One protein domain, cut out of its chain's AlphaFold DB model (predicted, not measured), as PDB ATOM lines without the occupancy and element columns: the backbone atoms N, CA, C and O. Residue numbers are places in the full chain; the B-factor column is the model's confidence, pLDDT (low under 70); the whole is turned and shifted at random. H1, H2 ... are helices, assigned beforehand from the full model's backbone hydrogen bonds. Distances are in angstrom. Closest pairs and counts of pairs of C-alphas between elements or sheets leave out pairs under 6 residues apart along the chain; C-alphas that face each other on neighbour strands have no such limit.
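Overview. This is residues 2 to 166 of the 523 residues of the protein "MYND-type domain-containing protein" of Schizophyllum commune (strain H4-8 / FGSC 9210) (UniProt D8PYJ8). Crossed helices make the body: the long helix H3, H5 and H7 form a triangle in which H7 packs on both H3 and H5, H1 crosses H3 away from H7, and H10 packs on H5. H8 and H9 lie at one end of the longest axis, and the link of residues 29 to 42 lies at the other. The printed part has 165 residues with ten named helices, H1 to H10 in order along the chain, and no named strand: the class is all helix. It is compact, with a radius of gyration of the C-alphas of 17.6 A, and spans 59 by 43 by 28 A.

Arrangement. H1, residues 5 to 19, touches H3, residues 43 to 66, with its residues 11 to 14 alone, at a steep tilt of 51 degrees, opposite ways; the closest C-alphas, of Leu 14 and Leu 58, are 6.9 A apart. H2, residues 23 to 28, is near H3 and near H5, residues 82 to 93. H4, residues 73 to 80, is close to H3 but not clearly touching, with the C-alphas of Lys 66 and Ala 74 closest at 7.3 A. H7, residues 105 to 120, touches H3 at a steep tilt of 40 degrees, the same way, closest at the C-alphas of Gly 56 and Ala 115, 6.3 A. H5 touches H7 at a steep tilt of 39 degrees, opposite ways, with the C-alphas of Trp 92 and Leu 112 closest at 5.8 A. H6, residues 95 to 98, is close to H7 but not clearly touching, closest at the C-alphas of Phe 95 and Leu 109, 7.7 A. H10, residues 154 to 161, touches H5, closest at the C-alphas of Asn 86 and Ala 157, 4.6 A. H8, residues 125 to 132, and H9, residues 139 to 149, only just touch, with 3 pairs of C-alphas within 8 A, the closest being those of Ile 128 and Leu 145 at 7.5 A. Every O i to N i+4 pair is within hydrogen-bond range in H1, H3, H4, H5, H7, H8, H9 and H10; in H2 it is 1 of 2, and H6 is too short for such a pair.

Along the chain. H1 begins at C-alpha 5, (14.224, 10.998, -14.631), and is 20.9 A long from first to last C-alpha. H3 measures 33.6 A, H5 16.4 A, H7 22.4 A and H9 15.5 A. H10 ends at C-alpha 161, (48.836, 8.456, -4.766).

Size, cuts and confidence. The C-alphas of Arg 37 and Arg 135, the two farthest apart, are 60.0 A apart. The printed part has no cut, and the link from H2 to H3 is long. Mean pLDDT of the printed part is 70.1; residues 2 to 3 and 5 to 81 are under 70.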
ATOM      1  N   PRO A   2      12.908  16.761  -6.435       46.16
ATOM      2  CA  PRO A   2      13.489  15.476  -6.815       46.16
ATOM      3  C   PRO A   2      14.169  15.580  -8.187       46.16
ATOM      4  O   PRO A   2      13.664  16.280  -9.062       46.16
ATOM      5  N   LEU A   3      15.295  14.875  -8.365       44.44
ATOM      6  CA  LEU A   3      15.976  14.777  -9.659       44.44
ATOM      7  C   LEU A   3      14.986  14.317 -10.733       44.44
ATOM      8  O   LEU A   3      14.201  13.376 -10.510       44.44
ATOM      9  N   THR A   4      15.053  14.950 -11.902       72.12
ATOM     10  CA  THR A   4      14.301  14.496 -13.070       72.12
ATOM     11  C   THR A   4      14.740  13.073 -13.428       72.12
ATOM     12  O   THR A   4      15.806  12.597 -13.025       72.12
ATOM     13  N   ARG A   5      13.890  12.346 -14.153       68.50
ATOM     14  CA  ARG A   5      14.224  10.998 -14.631       68.50
ATOM     15  C   ARG A   5      15.518  10.998 -15.456       68.50
ATOM     16  O   ARG A   5      16.367  10.146 -15.240       68.50
ATOM     17  N   GLU A   6      15.692  12.015 -16.294       60.44
ATOM     18  CA  GLU A   6      16.878  12.233 -17.125       60.44
ATOM     19  C   GLU A   6      18.157  12.415 -16.292       60.44
ATOM     20  O   GLU A   6      19.175  11.782 -16.558       60.44
ATOM     21  N   GLN A   7      18.098  13.205 -15.214       54.16
ATOM     22  CA  GLN A   7      19.238  13.373 -14.309       54.16
ATOM     23  C   GLN A   7      19.613  12.066 -13.598       54.16
ATOM     24  O   GLN A   7      20.794  11.801 -13.386       54.16
ATOM     25  N   ARG A   8      18.628  11.230 -13.243       55.50
ATOM     26  CA  ARG A   8      18.881   9.910 -12.638       55.50
ATOM     27  C   ARG A   8      19.498   8.930 -13.627       55.50
ATOM     28  O   ARG A   8      20.461   8.262 -13.270       55.50
ATOM     29  N   GLU A   9      18.985   8.874 -14.854       64.94
ATOM     30  CA  GLU A   9      19.551   8.038 -15.919       64.94
ATOM     31  C   GLU A   9      20.996   8.455 -16.235       64.94
ATOM     32  O   GLU A   9      21.867   7.593 -16.327       64.94
ATOM     33  N   LYS A  10      21.289   9.762 -16.265       58.81
ATOM     34  CA  LYS A  10      22.654  10.274 -16.454       58.81
ATOM     35  C   LYS A  10      23.595   9.888 -15.306       58.81
ATOM     36  O   LYS A  10      24.717   9.470 -15.557       58.81
ATOM     37  N   VAL A  11      23.146   9.966 -14.049       53.41
ATOM     38  CA  VAL A  11      23.946   9.527 -12.888       53.41
ATOM     39  C   VAL A  11      24.234   8.024 -12.938       53.41
ATOM     40  O   VAL A  11      25.362   7.621 -12.672       53.41
ATOM     41  N   GLU A  12      23.254   7.188 -13.288       62.31
ATOM     42  CA  GLU A  12      23.466   5.739 -13.405       62.31
ATOM     43  C   GLU A  12      24.366   5.371 -14.595       62.31
ATOM     44  O   GLU A  12      25.207   4.486 -14.460       62.31
ATOM     45  N   GLN A  13      24.284   6.092 -15.720       61.31
ATOM     46  CA  GLN A  13      25.225   5.943 -16.839       61.31
ATOM     47  C   GLN A  13      26.655   6.312 -16.436       61.31
ATOM     48  O   GLN A  13      27.581   5.560 -16.722       61.31
ATOM     49  N   LEU A  14      26.836   7.424 -15.721       52.94
ATOM     50  CA  LEU A  14      28.146   7.852 -15.229       52.94
ATOM     51  C   LEU A  14      28.722   6.875 -14.192       52.94
ATOM     52  O   LEU A  14      29.921   6.606 -14.200       52.94
ATOM     53  N   LYS A  15      27.880   6.306 -13.317       53.28
ATOM     54  CA  LYS A  15      28.286   5.237 -12.391       53.28
ATOM     55  C   LYS A  15      28.691   3.975 -13.139       53.28
ATOM     56  O   LYS A  15      29.741   3.422 -12.841       53.28
ATOM     57  N   ALA A  16      27.878   3.526 -14.095       59.06
ATOM     58  CA  ALA A  16      28.188   2.359 -14.911       59.06
ATOM     59  C   ALA A  16      29.494   2.567 -15.688       59.06
ATOM     60  O   ALA A  16      30.322   1.668 -15.705       59.06
ATOM     61  N   TYR A  17      29.725   3.765 -16.228       55.06
ATOM     62  CA  TYR A  17      30.971   4.145 -16.889       55.06
ATOM     63  C   TYR A  17      32.174   4.092 -15.930       55.06
ATOM     64  O   TYR A  17      33.124   3.353 -16.187       55.06
ATOM     65  N   ALA A  18      32.088   4.755 -14.771       49.78
ATOM     66  CA  ALA A  18      33.133   4.739 -13.742       49.78
ATOM     67  C   ALA A  18      33.429   3.328 -13.190       49.78
ATOM     68  O   ALA A  18      34.566   3.035 -12.824       49.78
ATOM     69  N   LEU A  19      32.419   2.450 -13.144       51.31
ATOM     70  CA  LEU A  19      32.529   1.048 -12.721       51.31
ATOM     71  C   LEU A  19      32.912   0.086 -13.865       51.31
ATOM     72  O   LEU A  19      33.330  -1.036 -13.587       51.31
ATOM     73  N   SER A  20      32.793   0.485 -15.136       51.09
ATOM     74  CA  SER A  20      33.055  -0.380 -16.304       51.09
ATOM     75  C   SER A  20      34.533  -0.554 -16.658       51.09
ATOM     76  O   SER A  20      34.852  -1.396 -17.481       51.09
ATOM     77  N   THR A  21      35.436   0.157 -15.978       45.34
ATOM     78  CA  THR A  21      36.837  -0.244 -15.748       45.34
ATOM     79  C   THR A  21      37.614  -0.846 -16.938       45.34
ATOM     80  O   THR A  21      38.307  -1.836 -16.746       45.34
ATOM     81  N   ASP A  22      37.594  -0.213 -18.116       42.22
ATOM     82  CA  ASP A  22      38.640  -0.415 -19.145       42.22
ATOM     83  C   ASP A  22      39.499   0.849 -19.350       42.22
ATOM     84  O   ASP A  22      40.724   0.756 -19.415       42.22
ATOM     85  N   ALA A  23      38.922   2.056 -19.296       43.34
ATOM     86  CA  ALA A  23      39.683   3.316 -19.389       43.34
ATOM     87  C   ALA A  23      40.693   3.505 -18.230       43.34
ATOM     88  O   ALA A  23      41.794   4.025 -18.408       43.34
ATOM     89  N   PHE A  24      40.367   2.996 -17.036       48.09
ATOM     90  CA  PHE A  24      41.205   3.125 -15.835       48.09
ATOM     91  C   PHE A  24      42.256   2.020 -15.661       48.09
ATOM     92  O   PHE A  24      43.121   2.141 -14.787       48.09
ATOM     93  N   LEU A  25      42.208   0.949 -16.464       44.84
ATOM     94  CA  LEU A  25      43.261  -0.071 -16.481       44.84
ATOM     95  C   LEU A  25      44.578   0.530 -16.988       44.84
ATOM     96  O   LEU A  25      45.613   0.298 -16.370       44.84
ATOM     97  N   TYR A  26      44.526   1.405 -17.995       45.12
ATOM     98  CA  TYR A  26      45.700   2.099 -18.535       45.12
ATOM     99  C   TYR A  26      46.344   3.063 -17.531       45.12
ATOM    100  O   TYR A  26      47.562   3.096 -17.404       45.12
ATOM    101  N   LEU A  27      45.544   3.751 -16.707       40.72
ATOM    102  CA  LEU A  27      46.056   4.601 -15.622       40.72
ATOM    103  C   LEU A  27      46.665   3.799 -14.455       40.72
ATOM    104  O   LEU A  27      47.360   4.360 -13.606       40.72
ATOM    105  N   ARG A  28      46.416   2.486 -14.352       39.44
ATOM    106  CA  ARG A  28      47.035   1.610 -13.338       39.44
ATOM    107  C   ARG A  28      48.377   1.033 -13.768       39.44
ATOM    108  O   ARG A  28      49.130   0.625 -12.885       39.44
ATOM    109  N   ILE A  29      48.667   1.009 -15.063       42.53
ATOM    110  CA  ILE A  29      49.940   0.521 -15.581       42.53
ATOM    111  C   ILE A  29      50.997   1.595 -15.297       42.53
ATOM    112  O   ILE A  29      50.752   2.786 -15.477       42.53
ATOM    113  N   ASP A  30      52.142   1.195 -14.741       43.28
ATOM    114  CA  ASP A  30      53.284   2.099 -14.604       43.28
ATOM    115  C   ASP A  30      53.766   2.402 -16.033       43.28
ATOM    116  O   ASP A  30      54.113   1.449 -16.737       43.28
ATOM    117  N   PRO A  31      53.778   3.664 -16.502       43.19
ATOM    118  CA  PRO A  31      54.191   3.985 -17.871       43.19
ATOM    119  C   PRO A  31      55.578   3.429 -18.211       43.19
ATOM    120  O   PRO A  31      55.848   3.079 -19.353       43.19
ATOM    121  N   CYS A  32      56.435   3.246 -17.198       39.84
ATOM    122  CA  CYS A  32      57.768   2.666 -17.339       39.84
ATOM    123  C   CYS A  32      57.765   1.151 -17.628       39.84
ATOM    124  O   CYS A  32      58.832   0.560 -17.781       39.84
ATOM    125  N   THR A  33      56.595   0.506 -17.614       42.88
ATOM    126  CA  THR A  33      56.417  -0.940 -17.835       42.88
ATOM    127  C   THR A  33      55.731  -1.276 -19.158       42.88
ATOM    128  O   THR A  33      55.594  -2.458 -19.461       42.88
ATOM    129  N   LEU A  34      55.335  -0.269 -19.942       43.09
ATOM    130  CA  LEU A  34      54.790  -0.448 -21.288       43.09
ATOM    131  C   LEU A  34      55.933  -0.524 -22.311       43.09
ATOM    132  O   LEU A  34      56.891   0.245 -22.241       43.09
ATOM    133  N   GLU A  35      55.842  -1.456 -23.260       47.59
ATOM    134  CA  GLU A  35      56.739  -1.481 -24.422       47.59
ATOM    135  C   GLU A  35      56.380  -0.323 -25.377       47.59
ATOM    136  O   GLU A  35      55.205   0.002 -25.524       47.59
ATOM    137  N   ASP A  36      57.354   0.267 -26.088       44.81
ATOM    138  CA  ASP A  36      57.174   1.443 -26.981       44.81
ATOM    139  C   ASP A  36      56.037   1.309 -28.024       44.81
ATOM    140  O   ASP A  36      55.604   2.293 -28.617       44.81
ATOM    141  N   ARG A  37      55.551   0.090 -28.288       36.09
ATOM    142  CA  ARG A  37      54.461  -0.198 -29.238       36.09
ATOM    143  C   ARG A  37      53.066  -0.186 -28.613       36.09
ATOM    144  O   ARG A  37      52.085  -0.228 -29.349       36.09
ATOM    145  N   GLU A  38      52.980  -0.145 -27.289       46.31
ATOM    146  CA  GLU A  38      51.731  -0.119 -26.521       46.31
ATOM    147  C   GLU A  38      51.392   1.285 -26.007       46.31
ATOM    148  O   GLU A  38      50.409   1.447 -25.290       46.31
ATOM    149  N   ASN A  39      52.180   2.300 -26.378       43.91
ATOM    150  CA  ASN A  39      51.960   3.677 -25.960       43.91
ATOM    151  C   ASN A  39      50.858   4.346 -26.819       43.91
ATOM    152  O   ASN A  39      51.077   4.592 -28.011       43.91
ATOM    153  N   PRO A  40      49.650   4.620 -26.284       43.38
ATOM    154  CA  PRO A  40      48.526   5.121 -27.069       43.38
ATOM    155  C   PRO A  40      48.557   6.655 -27.066       43.38
ATOM    156  O   PRO A  40      47.816   7.306 -26.333       43.38
ATOM    157  N   ASP A  41      49.409   7.243 -27.904       41.97
ATOM    158  CA  ASP A  41      49.742   8.681 -27.900       41.97
ATOM    159  C   ASP A  41      48.598   9.652 -28.307       41.97
ATOM    160  O   ASP A  41      48.852  10.829 -28.546       41.97
ATOM    161  N   SER A  42      47.328   9.226 -28.403       38.22
ATOM    162  CA  SER A  42      46.244  10.115 -28.882       38.22
ATOM    163  C   SER A  42      44.858   9.908 -28.255       38.22
ATOM    164  O   SER A  42      44.187  10.893 -27.969       38.22
ATOM    165  N   LEU A  43      44.404   8.677 -27.994       36.44
ATOM    166  CA  LEU A  43      43.026   8.436 -27.515       36.44
ATOM    167  C   LEU A  43      42.855   8.574 -25.993       36.44
ATOM    168  O   LEU A  43      41.747   8.814 -25.518       36.44
ATOM    169  N   ILE A  44      43.939   8.441 -25.223       43.12
ATOM    170  CA  ILE A  44      43.900   8.559 -23.759       43.12
ATOM    171  C   ILE A  44      43.728  10.018 -23.327       43.12
ATOM    172  O   ILE A  44      43.073  10.281 -22.329       43.12
ATOM    173  N   VAL A  45      44.276  10.975 -24.075       41.84
ATOM    174  CA  VAL A  45      44.333  12.386 -23.661       41.84
ATOM    175  C   VAL A  45      42.962  13.060 -23.766       41.84
ATOM    176  O   VAL A  45      42.509  13.673 -22.798       41.84
ATOM    177  N   ASP A  46      42.258  12.869 -24.886       44.56
ATOM    178  CA  ASP A  46      40.877  13.346 -25.052       44.56
ATOM    179  C   ASP A  46      39.920  12.624 -24.095       44.56
ATOM    180  O   ASP A  46      39.022  13.239 -23.512       44.56
ATOM    181  N   GLY A  47      40.161  11.326 -23.871       52.75
ATOM    182  CA  GLY A  47      39.439  10.518 -22.893       52.75
ATOM    183  C   GLY A  47      39.625  11.024 -21.463       52.75
ATOM    184  O   GLY A  47      38.646  11.146 -20.746       52.75
ATOM    185  N   VAL A  48      40.839  11.404 -21.056       51.47
ATOM    186  CA  VAL A  48      41.132  11.905 -19.702       51.47
ATOM    187  C   VAL A  48      40.473  13.257 -19.440       51.47
ATOM    188  O   VAL A  48      39.990  13.481 -18.334       51.47
ATOM    189  N   LEU A  49      40.411  14.155 -20.426       50.97
ATOM    190  CA  LEU A  49      39.709  15.438 -20.290       50.97
ATOM    191  C   LEU A  49      38.199  15.249 -20.119       50.97
ATOM    192  O   LEU A  49      37.594  15.867 -19.237       50.97
ATOM    193  N   GLU A  50      37.595  14.382 -20.931       55.41
ATOM    194  CA  GLU A  50      36.180  14.052 -20.798       55.41
ATOM    195  C   GLU A  50      35.925  13.263 -19.506       55.41
ATOM    196  O   GLU A  50      34.995  13.581 -18.777       55.41
ATOM    197  N   ASP A  51      36.802  12.336 -19.123       56.53
ATOM    198  CA  ASP A  51      36.735  11.600 -17.859       56.53
ATOM    199  C   ASP A  51      36.859  12.538 -16.660       56.53
ATOM    200  O   ASP A  51      36.105  12.394 -15.706       56.53
ATOM    201  N   LEU A  52      37.743  13.538 -16.695       55.25
ATOM    202  CA  LEU A  52      37.863  14.568 -15.658       55.25
ATOM    203  C   LEU A  52      36.601  15.426 -15.568       55.25
ATOM    204  O   LEU A  52      36.122  15.685 -14.463       55.25
ATOM    205  N   ARG A  53      36.011  15.807 -16.708       58.19
ATOM    206  CA  ARG A  53      34.714  16.502 -16.745       58.19
ATOM    207  C   ARG A  53      33.582  15.633 -16.219       58.19
ATOM    208  O   ARG A  53      32.750  16.121 -15.460       58.19
ATOM    209  N   LEU A  54      33.546  14.353 -16.578       59.34
ATOM    210  CA  LEU A  54      32.556  13.382 -16.115       59.34
ATOM    211  C   LEU A  54      32.744  13.076 -14.626       59.34
ATOM    212  O   LEU A  54      31.752  12.942 -13.916       59.34
ATOM    213  N   LEU A  55      33.981  13.040 -14.127       60.28
ATOM    214  CA  LEU A  55      34.334  12.934 -12.710       60.28
ATOM    215  C   LEU A  55      33.881  14.180 -11.946       60.28
ATOM    216  O   LEU A  55      33.175  14.052 -10.948       60.28
ATOM    217  N   GLY A  56      34.200  15.377 -12.440       55.75
ATOM    218  CA  GLY A  56      33.719  16.644 -11.888       55.75
ATOM    219  C   GLY A  56      32.191  16.704 -11.867       55.75
ATOM    220  O   GLY A  56      31.590  16.976 -10.830       55.75
ATOM    221  N   ALA A  57      31.541  16.329 -12.971       57.75
ATOM    222  CA  ALA A  57      30.090  16.230 -13.078       57.75
ATOM    223  C   ALA A  57      29.500  15.132 -12.178       57.75
ATOM    224  O   ALA A  57      28.390  15.298 -11.675       57.75
ATOM    225  N   LEU A  58      30.211  14.031 -11.926       59.81
ATOM    226  CA  LEU A  58      29.837  12.984 -10.972       59.81
ATOM    227  C   LEU A  58      29.889  13.504  -9.538       59.81
ATOM    228  O   LEU A  58      28.919  13.330  -8.808       59.81
ATOM    229  N   PHE A  59      30.963  14.180  -9.131       57.69
ATOM    230  CA  PHE A  59      31.050  14.807  -7.808       57.69
ATOM    231  C   PHE A  59      29.992  15.903  -7.640       57.69
ATOM    232  O   PHE A  59      29.292  15.950  -6.625       57.69
ATOM    233  N   TRP A  60      29.783  16.720  -8.672       55.00
ATOM    234  CA  TRP A  60      28.775  17.777  -8.670       55.00
ATOM    235  C   TRP A  60      27.345  17.221  -8.637       55.00
ATOM    236  O   TRP A  60      26.512  17.667  -7.848       55.00
ATOM    237  N   SER A  61      27.050  16.179  -9.421       53.38
ATOM    238  CA  SER A  61      25.749  15.498  -9.408       53.38
ATOM    239  C   SER A  61      25.522  14.676  -8.138       53.38
ATOM    240  O   SER A  61      24.387  14.600  -7.670       53.38
ATOM    241  N   GLN A  62      26.573  14.140  -7.509       55.09
ATOM    242  CA  GLN A  62      26.503  13.557  -6.169       55.09
ATOM    243  C   GLN A  62      26.164  14.619  -5.116       55.09
ATOM    244  O   GLN A  62      25.326  14.362  -4.250       55.09
ATOM    245  N   ASN A  63      26.727  15.825  -5.213       50.72
ATOM    246  CA  ASN A  63      26.353  16.957  -4.361       50.72
ATOM    247  C   ASN A  63      24.912  17.437  -4.619       50.72
ATOM    248  O   ASN A  63      24.177  17.735  -3.673       50.72
ATOM    249  N   LEU A  64      24.443  17.397  -5.870       46.19
ATOM    250  CA  LEU A  64      23.040  17.653  -6.215       46.19
ATOM    251  C   LEU A  64      22.096  16.573  -5.649       46.19
ATOM    252  O   LEU A  64      21.028  16.887  -5.125       46.19
ATOM    253  N   ALA A  65      22.498  15.300  -5.705       46.09
ATOM    254  CA  ALA A  65      21.750  14.172  -5.152       46.09
ATOM    255  C   ALA A  65      21.719  14.185  -3.610       46.09
ATOM    256  O   ALA A  65      20.700  13.816  -3.024       46.09
ATOM    257  N   LYS A  66      22.774  14.679  -2.941       47.06
ATOM    258  CA  LYS A  66      22.811  14.904  -1.480       47.06
ATOM    259  C   LYS A  66      21.739  15.893  -1.012       47.06
ATOM    260  O   LYS A  66      21.106  15.641   0.008       47.06
ATOM    261  N   LYS A  67      21.463  16.966  -1.772       49.66
ATOM    262  CA  LYS A  67      20.348  17.894  -1.463       49.66
ATOM    263  C   LYS A  67      18.974  17.208  -1.486       49.66
ATOM    264  O   LYS A  67      18.016  17.752  -0.941       49.66
ATOM    265  N   VAL A  68      18.859  16.033  -2.110       46.12
ATOM    266  CA  VAL A  68      17.593  15.311  -2.313       46.12
ATOM    267  C   VAL A  68      17.448  14.091  -1.392       46.12
ATOM    268  O   VAL A  68      16.329  13.786  -0.985       46.12
ATOM    269  N   PHE A  69      18.539  13.414  -1.020       44.03
ATOM    270  CA  PHE A  69      18.498  12.181  -0.224       44.03
ATOM    271  C   PHE A  69      19.249  12.336   1.104       44.03
ATOM    272  O   PHE A  69      20.480  12.322   1.145       44.03
ATOM    273  N   ARG A  70      18.500  12.445   2.209       46.47
ATOM    274  CA  ARG A  70      19.053  12.386   3.569       46.47
ATOM    275  C   ARG A  70      19.387  10.934   3.926       46.47
ATOM    276  O   ARG A  70      18.486  10.117   4.036       46.47
ATOM    277  N   GLU A  71      20.686  10.685   4.089       49.25
ATOM    278  CA  GLU A  71      21.319   9.616   4.881       49.25
ATOM    279  C   GLU A  71      21.013   8.158   4.456       49.25
ATOM    280  O   GLU A  71      19.911   7.640   4.595       49.25
ATOM    281  N   GLY A  72      22.030   7.473   3.911       49.16
ATOM    282  CA  GLY A  72      21.992   6.038   3.575       49.16
ATOM    283  C   GLY A  72      22.710   5.677   2.261       49.16
ATOM    284  O   GLY A  72      23.736   4.999   2.298       49.16
ATOM    285  N   PRO A  73      22.255   6.156   1.085       54.88
ATOM    286  CA  PRO A  73      22.858   5.803  -0.211       54.88
ATOM    287  C   PRO A  73      24.246   6.417  -0.442       54.88
ATOM    288  O   PRO A  73      25.120   5.783  -1.028       54.88
ATOM    289  N   ALA A  74      24.475   7.636   0.059       49.25
ATOM    290  CA  ALA A  74      25.731   8.365  -0.127       49.25
ATOM    291  C   ALA A  74      26.923   7.711   0.597       49.25
ATOM    292  O   ALA A  74      28.051   7.801   0.128       49.25
ATOM    293  N   GLN A  75      26.680   7.024   1.716       47.19
ATOM    294  CA  GLN A  75      27.722   6.345   2.493       47.19
ATOM    295  C   GLN A  75      28.166   5.035   1.816       47.19
ATOM    296  O   GLN A  75      29.352   4.715   1.804       47.19
ATOM    297  N   LYS A  76      27.228   4.329   1.166       54.28
ATOM    298  CA  LYS A  76      27.488   3.108   0.386       54.28
ATOM    299  C   LYS A  76      28.226   3.410  -0.928       54.28
ATOM    300  O   LYS A  76      29.249   2.792  -1.199       54.28
ATOM    301  N   LEU A  77      27.805   4.462  -1.639       58.53
ATOM    302  CA  LEU A  77      28.533   5.034  -2.785       58.53
ATOM    303  C   LEU A  77      29.950   5.485  -2.416       58.53
ATOM    304  O   LEU A  77      30.850   5.429  -3.244       58.53
ATOM    305  N   ARG A  78      30.167   5.912  -1.165       56.84
ATOM    306  CA  ARG A  78      31.494   6.315  -0.696       56.84
ATOM    307  C   ARG A  78      32.416   5.151  -0.325       56.84
ATOM    308  O   ARG A  78      33.622   5.267  -0.520       56.84
ATOM    309  N   ALA A  79      31.890   4.015   0.127       50.75
ATOM    310  CA  ALA A  79      32.696   2.795   0.249       50.75
ATOM    311  C   ALA A  79      33.183   2.313  -1.135       50.75
ATOM    312  O   ALA A  79      34.337   1.923  -1.290       50.75
ATOM    313  N   GLU A  80      32.340   2.460  -2.160       59.91
ATOM    314  CA  GLU A  80      32.705   2.268  -3.572       59.91
ATOM    315  C   GLU A  80      33.609   3.408  -4.108       59.91
ATOM    316  O   GLU A  80      34.354   3.224  -5.068       59.91
ATOM    317  N   SER A  81      33.640   4.569  -3.435       66.38
ATOM    318  CA  SER A  81      34.437   5.748  -3.813       66.38
ATOM    319  C   SER A  81      35.908   5.717  -3.400       66.38
ATOM    320  O   SER A  81      36.628   6.655  -3.730       66.38
ATOM    321  N   GLN A  82      36.409   4.684  -2.711       78.44
ATOM    322  CA  GLN A  82      37.848   4.626  -2.414       78.44
ATOM    323  C   GLN A  82      38.678   4.618  -3.709       78.44
ATOM    324  O   GLN A  82      39.685   5.318  -3.796       78.44
ATOM    325  N   GLY A  83      38.229   3.884  -4.735       80.75
ATOM    326  CA  GLY A  83      38.861   3.891  -6.057       80.75
ATOM    327  C   GLY A  83      38.822   5.272  -6.715       80.75
ATOM    328  O   GLY A  83      39.832   5.728  -7.242       80.75
ATOM    329  N   LEU A  84      37.686   5.960  -6.595       81.06
ATOM    330  CA  LEU A  84      37.480   7.314  -7.100       81.06
ATOM    331  C   LEU A  84      38.375   8.341  -6.390       81.06
ATOM    332  O   LEU A  84      39.040   9.134  -7.043       81.06
ATOM    333  N   CYS A  85      38.454   8.290  -5.058       85.62
ATOM    334  CA  CYS A  85      39.339   9.147  -4.274       85.62
ATOM    335  C   CYS A  85      40.803   8.906  -4.656       85.62
ATOM    336  O   CYS A  85      41.535   9.858  -4.904       85.62
ATOM    337  N   ASN A  86      41.227   7.639  -4.753       88.00
ATOM    338  CA  ASN A  86      42.586   7.290  -5.178       88.00
ATOM    339  C   ASN A  86      42.917   7.895  -6.547       88.00
ATOM    340  O   ASN A  86      44.004   8.437  -6.729       88.00
ATOM    341  N   LEU A  87      41.979   7.801  -7.490       87.19
ATOM    342  CA  LEU A  87      42.120   8.362  -8.826       87.19
ATOM    343  C   LEU A  87      42.225   9.890  -8.791       87.19
ATOM    344  O   LEU A  87      43.173  10.424  -9.352       87.19
ATOM    345  N   VAL A  88      41.315  10.582  -8.096       90.88
ATOM    346  CA  VAL A  88      41.328  12.051  -7.975       90.88
ATOM    347  C   VAL A  88      42.648  12.538  -7.386       90.88
ATOM    348  O   VAL A  88      43.291  13.402  -7.971       90.88
ATOM    349  N   PHE A  89      43.110  11.947  -6.278       95.00
ATOM    350  CA  PHE A  89      44.392  12.327  -5.677       95.00
ATOM    351  C   PHE A  89      45.589  12.006  -6.576       95.00
ATOM    352  O   PHE A  89      46.567  12.750  -6.564       95.00
ATOM    353  N   ARG A  90      45.536  10.916  -7.351       94.19
ATOM    354  CA  ARG A  90      46.601  10.562  -8.295       94.19
ATOM    355  C   ARG A  90      46.656  11.531  -9.473       94.19
ATOM    356  O   ARG A  90      47.736  12.034  -9.753       94.19
ATOM    357  N   LEU A  91      45.520  11.800 -10.117       93.06
ATOM    358  CA  LEU A  91      45.421  12.762 -11.217       93.06
ATOM    359  C   LEU A  91      45.829  14.156 -10.749       93.06
ATOM    360  O   LEU A  91      46.591  14.826 -11.426       93.06
ATOM    361  N   TRP A  92      45.385  14.557  -9.558       96.12
ATOM    362  CA  TRP A  92      45.760  15.833  -8.973       96.12
ATOM    363  C   TRP A  92      47.265  15.942  -8.721       96.12
ATOM    364  O   TRP A  92      47.882  16.892  -9.177       96.12
ATOM    365  N   LEU A  93      47.879  14.990  -8.013       97.12
ATOM    366  CA  LEU A  93      49.289  15.107  -7.617       97.12
ATOM    367  C   LEU A  93      50.274  14.859  -8.765       97.12
ATOM    368  O   LEU A  93      51.415  15.301  -8.672       97.12
ATOM    369  N   HIS A  94      49.856  14.194  -9.837       96.31
ATOM    370  CA  HIS A  94      50.709  13.903 -10.994       96.31
ATOM    371  C   HIS A  94      50.131  14.493 -12.280       96.31
ATOM    372  O   HIS A  94      50.286  13.910 -13.345       96.31
ATOM    373  N   PHE A  95      49.412  15.616 -12.182       94.50
ATOM    374  CA  PHE A  95      48.740  16.224 -13.333       94.50
ATOM    375  C   PHE A  95      49.716  16.538 -14.477       94.50
ATOM    376  O   PHE A  95      49.376  16.351 -15.640       94.50
ATOM    377  N   ASP A  96      50.945  16.931 -14.142       93.94
ATOM    378  CA  ASP A  96      52.056  17.162 -15.067       93.94
ATOM    379  C   ASP A  96      52.370  15.976 -15.991       93.94
ATOM    380  O   ASP A  96      52.773  16.202 -17.129       93.94
ATOM    381  N   GLU A  97      52.130  14.734 -15.555       93.31
ATOM    382  CA  GLU A  97      52.309  13.529 -16.381       93.31
ATOM    383  C   GLU A  97      51.249  13.406 -17.492       93.31
ATOM    384  O   GLU A  97      51.459  12.676 -18.460       93.31
ATOM    385  N   TYR A  98      50.123  14.118 -17.373       86.88
ATOM    386  CA  TYR A  98      48.991  14.066 -18.310       86.88
ATOM    387  C   TYR A  98      48.864  15.329 -19.173       86.88
ATOM    388  O   TYR A  98      47.958  15.422 -20.002       86.88
ATOM    389  N   VAL A  99      49.740  16.320 -18.979       87.56
ATOM    390  CA  VAL A  99      49.702  17.566 -19.751       87.56
ATOM    391  C   VAL A  99      50.230  17.331 -21.158       87.56
ATOM    392  O   VAL A  99      51.361  16.893 -21.360       87.56
ATOM    393  N   THR A 100      49.433  17.730 -22.141       90.56
ATOM    394  CA  THR A 100      49.824  17.790 -23.549       90.56
ATOM    395  C   THR A 100      49.826  19.233 -24.048       90.56
ATOM    396  O   THR A 100      49.458  20.159 -23.324       90.56
ATOM    397  N   GLY A 101      50.241  19.445 -25.301       85.69
ATOM    398  CA  GLY A 101      50.242  20.777 -25.916       85.69
ATOM    399  C   GLY A 101      48.857  21.430 -26.018       85.69
ATOM    400  O   GLY A 101      48.782  22.652 -26.118       85.69
ATOM    401  N   GLU A 102      47.784  20.637 -25.962       88.81
ATOM    402  CA  GLU A 102      46.392  21.091 -26.105       88.81
ATOM    403  C   GLU A 102      45.650  21.196 -24.765       88.81
ATOM    404  O   GLU A 102      44.532  21.705 -24.702       88.81
ATOM    405  N   THR A 103      46.262  20.737 -23.670       85.38
ATOM    406  CA  THR A 103      45.621  20.702 -22.355       85.38
ATOM    407  C   THR A 103      45.411  22.112 -21.797       85.38
ATOM    408  O   THR A 103      46.371  22.858 -21.578       85.38
ATOM    409  N   ASP A 104      44.163  22.455 -21.463       90.19
ATOM    410  CA  ASP A 104      43.859  23.645 -20.660       90.19
ATOM    411  C   ASP A 104      44.215  23.394 -19.189       90.19
ATOM    412  O   ASP A 104      43.392  22.992 -18.363       90.19
ATOM    413  N   VAL A 105      45.489  23.624 -18.875       90.25
ATOM    414  CA  VAL A 105      46.072  23.430 -17.542       90.25
ATOM    415  C   VAL A 105      45.286  24.166 -16.451       90.25
ATOM    416  O   VAL A 105      45.166  23.636 -15.349       90.25
ATOM    417  N   ASP A 106      44.747  25.360 -16.731       90.69
ATOM    418  CA  ASP A 106      44.009  26.134 -15.720       90.69
ATOM    419  C   ASP A 106      42.717  25.434 -15.349       90.69
ATOM    420  O   ASP A 106      42.459  25.147 -14.182       90.69
ATOM    421  N   HIS A 107      41.914  25.142 -16.368       88.00
ATOM    422  CA  HIS A 107      40.599  24.572 -16.177       88.00
ATOM    423  C   HIS A 107      40.708  23.207 -15.497       88.00
ATOM    424  O   HIS A 107      40.044  22.968 -14.489       88.00
ATOM    425  N   CYS A 108      41.622  22.353 -15.969       88.12
ATOM    426  CA  CYS A 108      41.833  21.030 -15.394       88.12
ATOM    427  C   CYS A 108      42.321  21.077 -13.944       88.12
ATOM    428  O   CYS A 108      41.804  20.338 -13.108       88.12
ATOM    429  N   LEU A 109      43.301  21.930 -13.619       91.38
ATOM    430  CA  LEU A 109      43.781  22.049 -12.239       91.38
ATOM    431  C   LEU A 109      42.737  22.701 -11.326       91.38
ATOM    432  O   LEU A 109      42.639  22.310 -10.163       91.38
ATOM    433  N   GLY A 110      41.933  23.642 -11.822       90.25
ATOM    434  CA  GLY A 110      40.803  24.192 -11.071       90.25
ATOM    435  C   GLY A 110      39.790  23.116 -10.698       90.25
ATOM    436  O   GLY A 110      39.498  22.927  -9.516       90.25
ATOM    437  N   ASP A 111      39.341  22.343 -11.685       87.69
ATOM    438  CA  ASP A 111      38.368  21.268 -11.483       87.69
ATOM    439  C   ASP A 111      38.919  20.157 -10.574       87.69
ATOM    440  O   ASP A 111      38.219  19.678  -9.681       87.69
ATOM    441  N   LEU A 112      40.195  19.785 -10.736       90.50
ATOM    442  CA  LEU A 112      40.865  18.821  -9.858       90.50
ATOM    443  C   LEU A 112      40.987  19.331  -8.420       90.50
ATOM    444  O   LEU A 112      40.761  18.567  -7.483       90.50
ATOM    445  N   GLY A 113      41.330  20.607  -8.229       93.00
ATOM    446  CA  GLY A 113      41.424  21.223  -6.903       93.00
ATOM    447  C   GLY A 113      40.077  21.197  -6.185       93.00
ATOM    448  O   GLY A 113      39.985  20.731  -5.048       93.00
ATOM    449  N   LEU A 114      39.014  21.590  -6.890       87.81
ATOM    450  CA  LEU A 114      37.649  21.529  -6.382       87.81
ATOM    451  C   LEU A 114      37.226  20.087  -6.057       87.81
ATOM    452  O   LEU A 114      36.702  19.825  -4.973       87.81
ATOM    453  N   ALA A 115      37.498  19.131  -6.951       88.00
ATOM    454  CA  ALA A 115      37.179  17.720  -6.733       88.00
ATOM    455  C   ALA A 115      37.908  17.138  -5.511       88.00
ATOM    456  O   ALA A 115      37.314  16.383  -4.738       88.00
ATOM    457  N   VAL A 116      39.173  17.514  -5.294       92.69
ATOM    458  CA  VAL A 116      39.934  17.127  -4.097       92.69
ATOM    459  C   VAL A 116      39.268  17.663  -2.833       92.69
ATOM    460  O   VAL A 116      39.065  16.894  -1.895       92.69
ATOM    461  N   ARG A 117      38.881  18.944  -2.805       90.62
ATOM    462  CA  ARG A 117      38.196  19.554  -1.652       90.62
ATOM    463  C   ARG A 117      36.891  18.843  -1.319       90.62
ATOM    464  O   ARG A 117      36.625  18.521  -0.162       90.62
ATOM    465  N   GLU A 118      36.106  18.523  -2.340       85.88
ATOM    466  CA  GLU A 118      34.864  17.771  -2.165       85.88
ATOM    467  C   GLU A 118      35.107  16.330  -1.688       85.88
ATOM    468  O   GLU A 118      34.319  15.805  -0.902       85.88
ATOM    469  N   ALA A 119      36.212  15.696  -2.093       88.12
ATOM    470  CA  ALA A 119      36.572  14.348  -1.655       88.12
ATOM    471  C   ALA A 119      37.068  14.277  -0.194       88.12
ATOM    472  O   ALA A 119      36.993  13.210   0.428       88.12
ATOM    473  N   ILE A 120      37.562  15.388   0.371       91.38
ATOM    474  CA  ILE A 120      38.046  15.458   1.762       91.38
ATOM    475  C   ILE A 120      36.900  15.281   2.761       91.38
ATOM    476  O   ILE A 120      37.072  14.606   3.779       91.38
ATOM    477  N   PHE A 121      35.728  15.849   2.477       87.00
ATOM    478  CA  PHE A 121      34.596  15.850   3.399       87.00
ATOM    479  C   PHE A 121      33.525  14.858   2.964       87.00
ATOM    480  O   PHE A 121      33.081  14.851   1.821       87.00
ATOM    481  N   LEU A 122      33.033  14.064   3.915       80.38
ATOM    482  CA  LEU A 122      31.887  13.186   3.735       80.38
ATOM    483  C   LEU A 122      30.741  13.976   3.095       80.38
ATOM    484  O   LEU A 122      30.330  13.716   1.965       80.38
ATOM    485  N   ASP A 123      30.253  15.004   3.766       73.69
ATOM    486  CA  ASP A 123      29.030  15.664   3.322       73.69
ATOM    487  C   ASP A 123      29.252  16.847   2.382       73.69
ATOM    488  O   ASP A 123      28.289  17.499   1.989       73.69
ATOM    489  N   GLY A 124      30.485  17.031   1.905       70.62
ATOM    490  CA  GLY A 124      30.912  18.256   1.230       70.62
ATOM    491  C   GLY A 124      31.128  19.391   2.235       70.62
ATOM    492  O   GLY A 124      30.615  19.366   3.359       70.62
ATOM    493  N   LYS A 125      31.909  20.400   1.842       71.44
ATOM    494  CA  LYS A 125      32.256  21.528   2.725       71.44
ATOM    495  C   LYS A 125      31.046  22.413   3.047       71.44
ATOM    496  O   LYS A 125      30.973  22.996   4.129       71.44
ATOM    497  N   ASP A 126      30.077  22.478   2.138       76.69
ATOM    498  CA  ASP A 126      28.890  23.321   2.290       76.69
ATOM    499  C   ASP A 126      28.008  22.905   3.469       76.69
ATOM    500  O   ASP A 126      27.507  23.777   4.172       76.69
ATOM    501  N   ARG A 127      27.895  21.605   3.786       76.00
ATOM    502  CA  ARG A 127      27.120  21.163   4.960       76.00
ATOM    503  C   ARG A 127      27.741  21.662   6.263       76.00
ATOM    504  O   ARG A 127      27.017  22.027   7.181       76.00
ATOM    505  N   ILE A 128      29.071  21.721   6.341       77.88
ATOM    506  CA  ILE A 128      29.767  22.274   7.510       77.88
ATOM    507  C   ILE A 128      29.442  23.765   7.651       77.88
ATOM    508  O   ILE A 128      29.122  24.218   8.745       77.88
ATOM    509  N   ARG A 129      29.444  24.518   6.543       81.00
ATOM    510  CA  ARG A 129      29.017  25.928   6.540       81.00
ATOM    511  C   ARG A 129      27.555  26.090   6.958       81.00
ATOM    512  O   ARG A 129      27.266  26.945   7.784       81.00
ATOM    513  N   GLU A 130      26.657  25.247   6.451       84.56
ATOM    514  CA  GLU A 130      25.238  25.246   6.834       84.56
ATOM    515  C   GLU A 130      25.039  24.957   8.332       84.56
ATOM    516  O   GLU A 130      24.213  25.607   8.968       84.56
ATOM    517  N   ILE A 131      25.804  24.020   8.910       83.94
ATOM    518  CA  ILE A 131      25.750  23.688  10.345       83.94
ATOM    519  C   ILE A 131      26.244  24.858  11.202       83.94
ATOM    520  O   ILE A 131      25.642  25.161  12.231       83.94
ATOM    521  N   MET A 132      27.332  25.513  10.788       85.38
ATOM    522  CA  MET A 132      27.879  26.665  11.512       85.38
ATOM    523  C   MET A 132      26.952  27.888  11.420       85.38
ATOM    524  O   MET A 132      26.876  28.675  12.368       85.38
ATOM    525  N   GLY A 133      26.214  28.031  10.314       87.81
ATOM    526  CA  GLY A 133      25.391  29.208  10.043       87.81
ATOM    527  C   GLY A 133      26.226  30.490  10.104       87.81
ATOM    528  O   GLY A 133      27.388  30.500   9.702       87.81
ATOM    529  N   ASP A 134      25.654  31.551  10.675       86.25
ATOM    530  CA  ASP A 134      26.352  32.827  10.896       86.25
ATOM    531  C   ASP A 134      27.183  32.851  12.192       86.25
ATOM    532  O   ASP A 134      27.765  33.878  12.552       86.25
ATOM    533  N   ARG A 135      27.231  31.744  12.949       87.69
ATOM    534  CA  ARG A 135      28.028  31.692  14.180       87.69
ATOM    535  C   ARG A 135      29.505  31.576  13.810       87.69
ATOM    536  O   ARG A 135      29.874  30.860  12.887       87.69
ATOM    537  N   THR A 136      30.362  32.239  14.580       78.62
ATOM    538  CA  THR A 136      31.811  31.999  14.596       78.62
ATOM    539  C   THR A 136      32.126  30.970  15.683       78.62
ATOM    540  O   THR A 136      32.327  31.371  16.835       78.62
ATOM    541  N   PRO A 137      32.111  29.660  15.371       82.44
ATOM    542  CA  PRO A 137      32.442  28.622  16.341       82.44
ATOM    543  C   PRO A 137      33.864  28.787  16.876       82.44
ATOM    544  O   PRO A 137      34.751  29.339  16.216       82.44
ATOM    545  N   GLY A 138      34.081  28.282  18.091       84.25
ATOM    546  CA  GLY A 138      35.418  28.200  18.668       84.25
ATOM    547  C   GLY A 138      36.315  27.262  17.853       84.25
ATOM    548  O   GLY A 138      35.840  26.367  17.157       84.25
ATOM    549  N   LYS A 139      37.637  27.430  17.960       82.06
ATOM    550  CA  LYS A 139      38.603  26.586  17.234       82.06
ATOM    551  C   LYS A 139      38.421  25.088  17.523       82.06
ATOM    552  O   LYS A 139      38.559  24.269  16.613       82.06
ATOM    553  N   ASP A 140      38.114  24.744  18.769       84.12
ATOM    554  CA  ASP A 140      37.933  23.354  19.192       84.12
ATOM    555  C   ASP A 140      36.652  22.760  18.588       84.12
ATOM    556  O   ASP A 140      36.696  21.678  18.012       84.12
ATOM    557  N   GLU A 141      35.558  23.526  18.571       88.31
ATOM    558  CA  GLU A 141      34.295  23.145  17.923       88.31
ATOM    559  C   GLU A 141      34.471  22.935  16.411       88.31
ATOM    560  O   GLU A 141      33.994  21.941  15.867       88.31
ATOM    561  N   ILE A 142      35.220  23.812  15.727       85.25
ATOM    562  CA  ILE A 142      35.569  23.626  14.307       85.25
ATOM    563  C   ILE A 142      36.346  22.323  14.116       85.25
ATOM    564  O   ILE A 142      36.068  21.567  13.188       85.25
ATOM    565  N   THR A 143      37.319  22.056  14.988       86.12
ATOM    566  CA  THR A 143      38.172  20.867  14.891       86.12
ATOM    567  C   THR A 143      37.357  19.587  15.082       86.12
ATOM    568  O   THR A 143      37.497  18.650  14.295       86.12
ATOM    569  N   GLU A 144      36.471  19.556  16.079       88.81
ATOM    570  CA  GLU A 144      35.563  18.435  16.338       88.81
ATOM    571  C   GLU A 144      34.571  18.229  15.190       88.81
ATOM    572  O   GLU A 144      34.396  17.105  14.712       88.81
ATOM    573  N   LEU A 145      33.978  19.315  14.689       88.50
ATOM    574  CA  LEU A 145      33.053  19.274  13.561       88.50
ATOM    575  C   LEU A 145      33.743  18.746  12.300       88.50
ATOM    576  O   LEU A 145      33.206  17.886  11.605       88.50
ATOM    577  N   TYR A 146      34.956  19.216  12.012       88.62
ATOM    578  CA  TYR A 146      35.721  18.747  10.861       88.62
ATOM    579  C   TYR A 146      36.045  17.265  11.024       88.62
ATOM    580  O   TYR A 146      35.759  16.488  10.118       88.62
ATOM    581  N   ALA A 147      36.542  16.845  12.191       89.06
ATOM    582  CA  ALA A 147      36.839  15.443  12.473       89.06
ATOM    583  C   ALA A 147      35.623  14.520  12.266       89.06
ATOM    584  O   ALA A 147      35.779  13.427  11.722       89.06
ATOM    585  N   ALA A 148      34.416  14.970  12.626       88.75
ATOM    586  CA  ALA A 148      33.178  14.215  12.428       88.75
ATOM    587  C   ALA A 148      32.771  14.065  10.948       88.75
ATOM    588  O   ALA A 148      32.116  13.088  10.584       88.75
ATOM    589  N   HIS A 149      33.166  15.011  10.090       88.88
ATOM    590  CA  HIS A 149      32.799  15.035   8.672       88.88
ATOM    591  C   HIS A 149      33.951  14.692   7.719       88.88
ATOM    592  O   HIS A 149      33.732  14.665   6.508       88.88
ATOM    593  N   LEU A 150      35.159  14.405   8.205       90.44
ATOM    594  CA  LEU A 150      36.268  13.979   7.351       90.44
ATOM    595  C   LEU A 150      36.010  12.597   6.743       90.44
ATOM    596  O   LEU A 150      35.583  11.652   7.409       90.44
ATOM    597  N   SER A 151      36.305  12.464   5.452       88.94
ATOM    598  CA  SER A 151      36.233  11.191   4.746       88.94
ATOM    599  C   SER A 151      37.316  10.235   5.269       88.94
ATOM    600  O   SER A 151      38.509  10.536   5.148       88.94
ATOM    601  N   PRO A 152      36.954   9.048   5.798       88.56
ATOM    602  CA  PRO A 152      37.921   8.123   6.394       88.56
ATOM    603  C   PRO A 152      38.879   7.518   5.357       88.56
ATOM    604  O   PRO A 152      39.935   6.998   5.714       88.56
ATOM    605  N   VAL A 153      38.538   7.591   4.064       89.25
ATOM    606  CA  VAL A 153      39.384   7.088   2.970       89.25
ATOM    607  C   VAL A 153      40.367   8.135   2.445       89.25
ATOM    608  O   VAL A 153      41.333   7.765   1.782       89.25
ATOM    609  N   CYS A 154      40.170   9.421   2.760       91.44
ATOM    610  CA  CYS A 154      40.934  10.523   2.172       91.44
ATOM    611  C   CYS A 154      42.433  10.434   2.486       91.44
ATOM    612  O   CYS A 154      43.256  10.501   1.575       91.44
ATOM    613  N   ALA A 155      42.798  10.231   3.758       94.50
ATOM    614  CA  ALA A 155      44.200  10.124   4.172       94.50
ATOM    615  C   ALA A 155      44.909   8.932   3.505       94.50
ATOM    616  O   ALA A 155      46.050   9.045   3.057       94.50
ATOM    617  N   THR A 156      44.218   7.798   3.387       94.06
ATOM    618  CA  THR A 156      44.745   6.611   2.704       94.06
ATOM    619  C   THR A 156      44.910   6.862   1.208       94.06
ATOM    620  O   THR A 156      45.938   6.490   0.648       94.06
ATOM    621  N   ALA A 157      43.943   7.526   0.571       93.88
ATOM    622  CA  ALA A 157      43.955   7.798  -0.860       93.88
ATOM    623  C   ALA A 157      45.060   8.777  -1.273       93.88
ATOM    624  O   ALA A 157      45.841   8.480  -2.181       93.88
ATOM    625  N   VAL A 158      45.201   9.897  -0.554       96.25
ATOM    626  CA  VAL A 158      46.272  10.874  -0.815       96.25
ATOM    627  C   VAL A 158      47.658  10.261  -0.597       96.25
ATOM    628  O   VAL A 158      48.588  10.530  -1.355       96.25
ATOM    629  N   LEU A 159      47.810   9.385   0.403       96.75
ATOM    630  CA  LEU A 159      49.064   8.672   0.637       96.75
ATOM    631  C   LEU A 159      49.339   7.628  -0.443       96.75
ATOM    632  O   LEU A 159      50.475   7.546  -0.910       96.75
ATOM    633  N   ALA A 160      48.333   6.863  -0.863       95.44
ATOM    634  CA  ALA A 160      48.471   5.870  -1.924       95.44
ATOM    635  C   ALA A 160      48.956   6.511  -3.234       95.44
ATOM    636  O   ALA A 160      49.892   5.993  -3.847       95.44
ATOM    637  N   ALA A 161      48.420   7.685  -3.592       95.81
ATOM    638  CA  ALA A 161      48.836   8.456  -4.766       95.81
ATOM    639  C   ALA A 161      50.342   8.786  -4.782       95.81
ATOM    640  O   ALA A 161      50.933   8.937  -5.848       95.81
ATOM    641  N   VAL A 162      51.001   8.839  -3.619       97.00
ATOM    642  CA  VAL A 162      52.444   9.112  -3.502       97.00
ATOM    643  C   VAL A 162      53.240   7.970  -2.874       97.00
ATOM    644  O   VAL A 162      54.300   8.197  -2.276       97.00
ATOM    645  N   ARG A 163      52.742   6.732  -2.998       96.31
ATOM    646  CA  ARG A 163      53.382   5.515  -2.466       96.31
ATOM    647  C   ARG A 163      53.688   5.621  -0.961       96.31
ATOM    648  O   ARG A 163      54.766   5.260  -0.504       96.31
ATOM    649  N   TYR A 164      52.743   6.163  -0.195       96.00
ATOM    650  CA  TYR A 164      52.794   6.328   1.263       96.00
ATOM    651  C   TYR A 164      53.977   7.159   1.778       96.00
ATOM    652  O   TYR A 164      54.460   6.971   2.895       96.00
ATOM    653  N   HIS A 165      54.429   8.135   0.989       96.75
ATOM    654  CA  HIS A 165      55.429   9.112   1.410       96.75
ATOM    655  C   HIS A 165      54.786  10.491   1.628       96.75
ATOM    656  O   HIS A 165      54.746  11.283   0.688       96.75
ATOM    657  N   PRO A 166      54.365  10.859   2.859       96.50
ATOM    658  CA  PRO A 166      53.606  12.090   3.117       96.50
ATOM    659  C   PRO A 166      54.249  13.358   2.548       96.50
ATOM    660  O   PRO A 166      53.586  14.230   2.008       96.50
TER     661      PRO A 166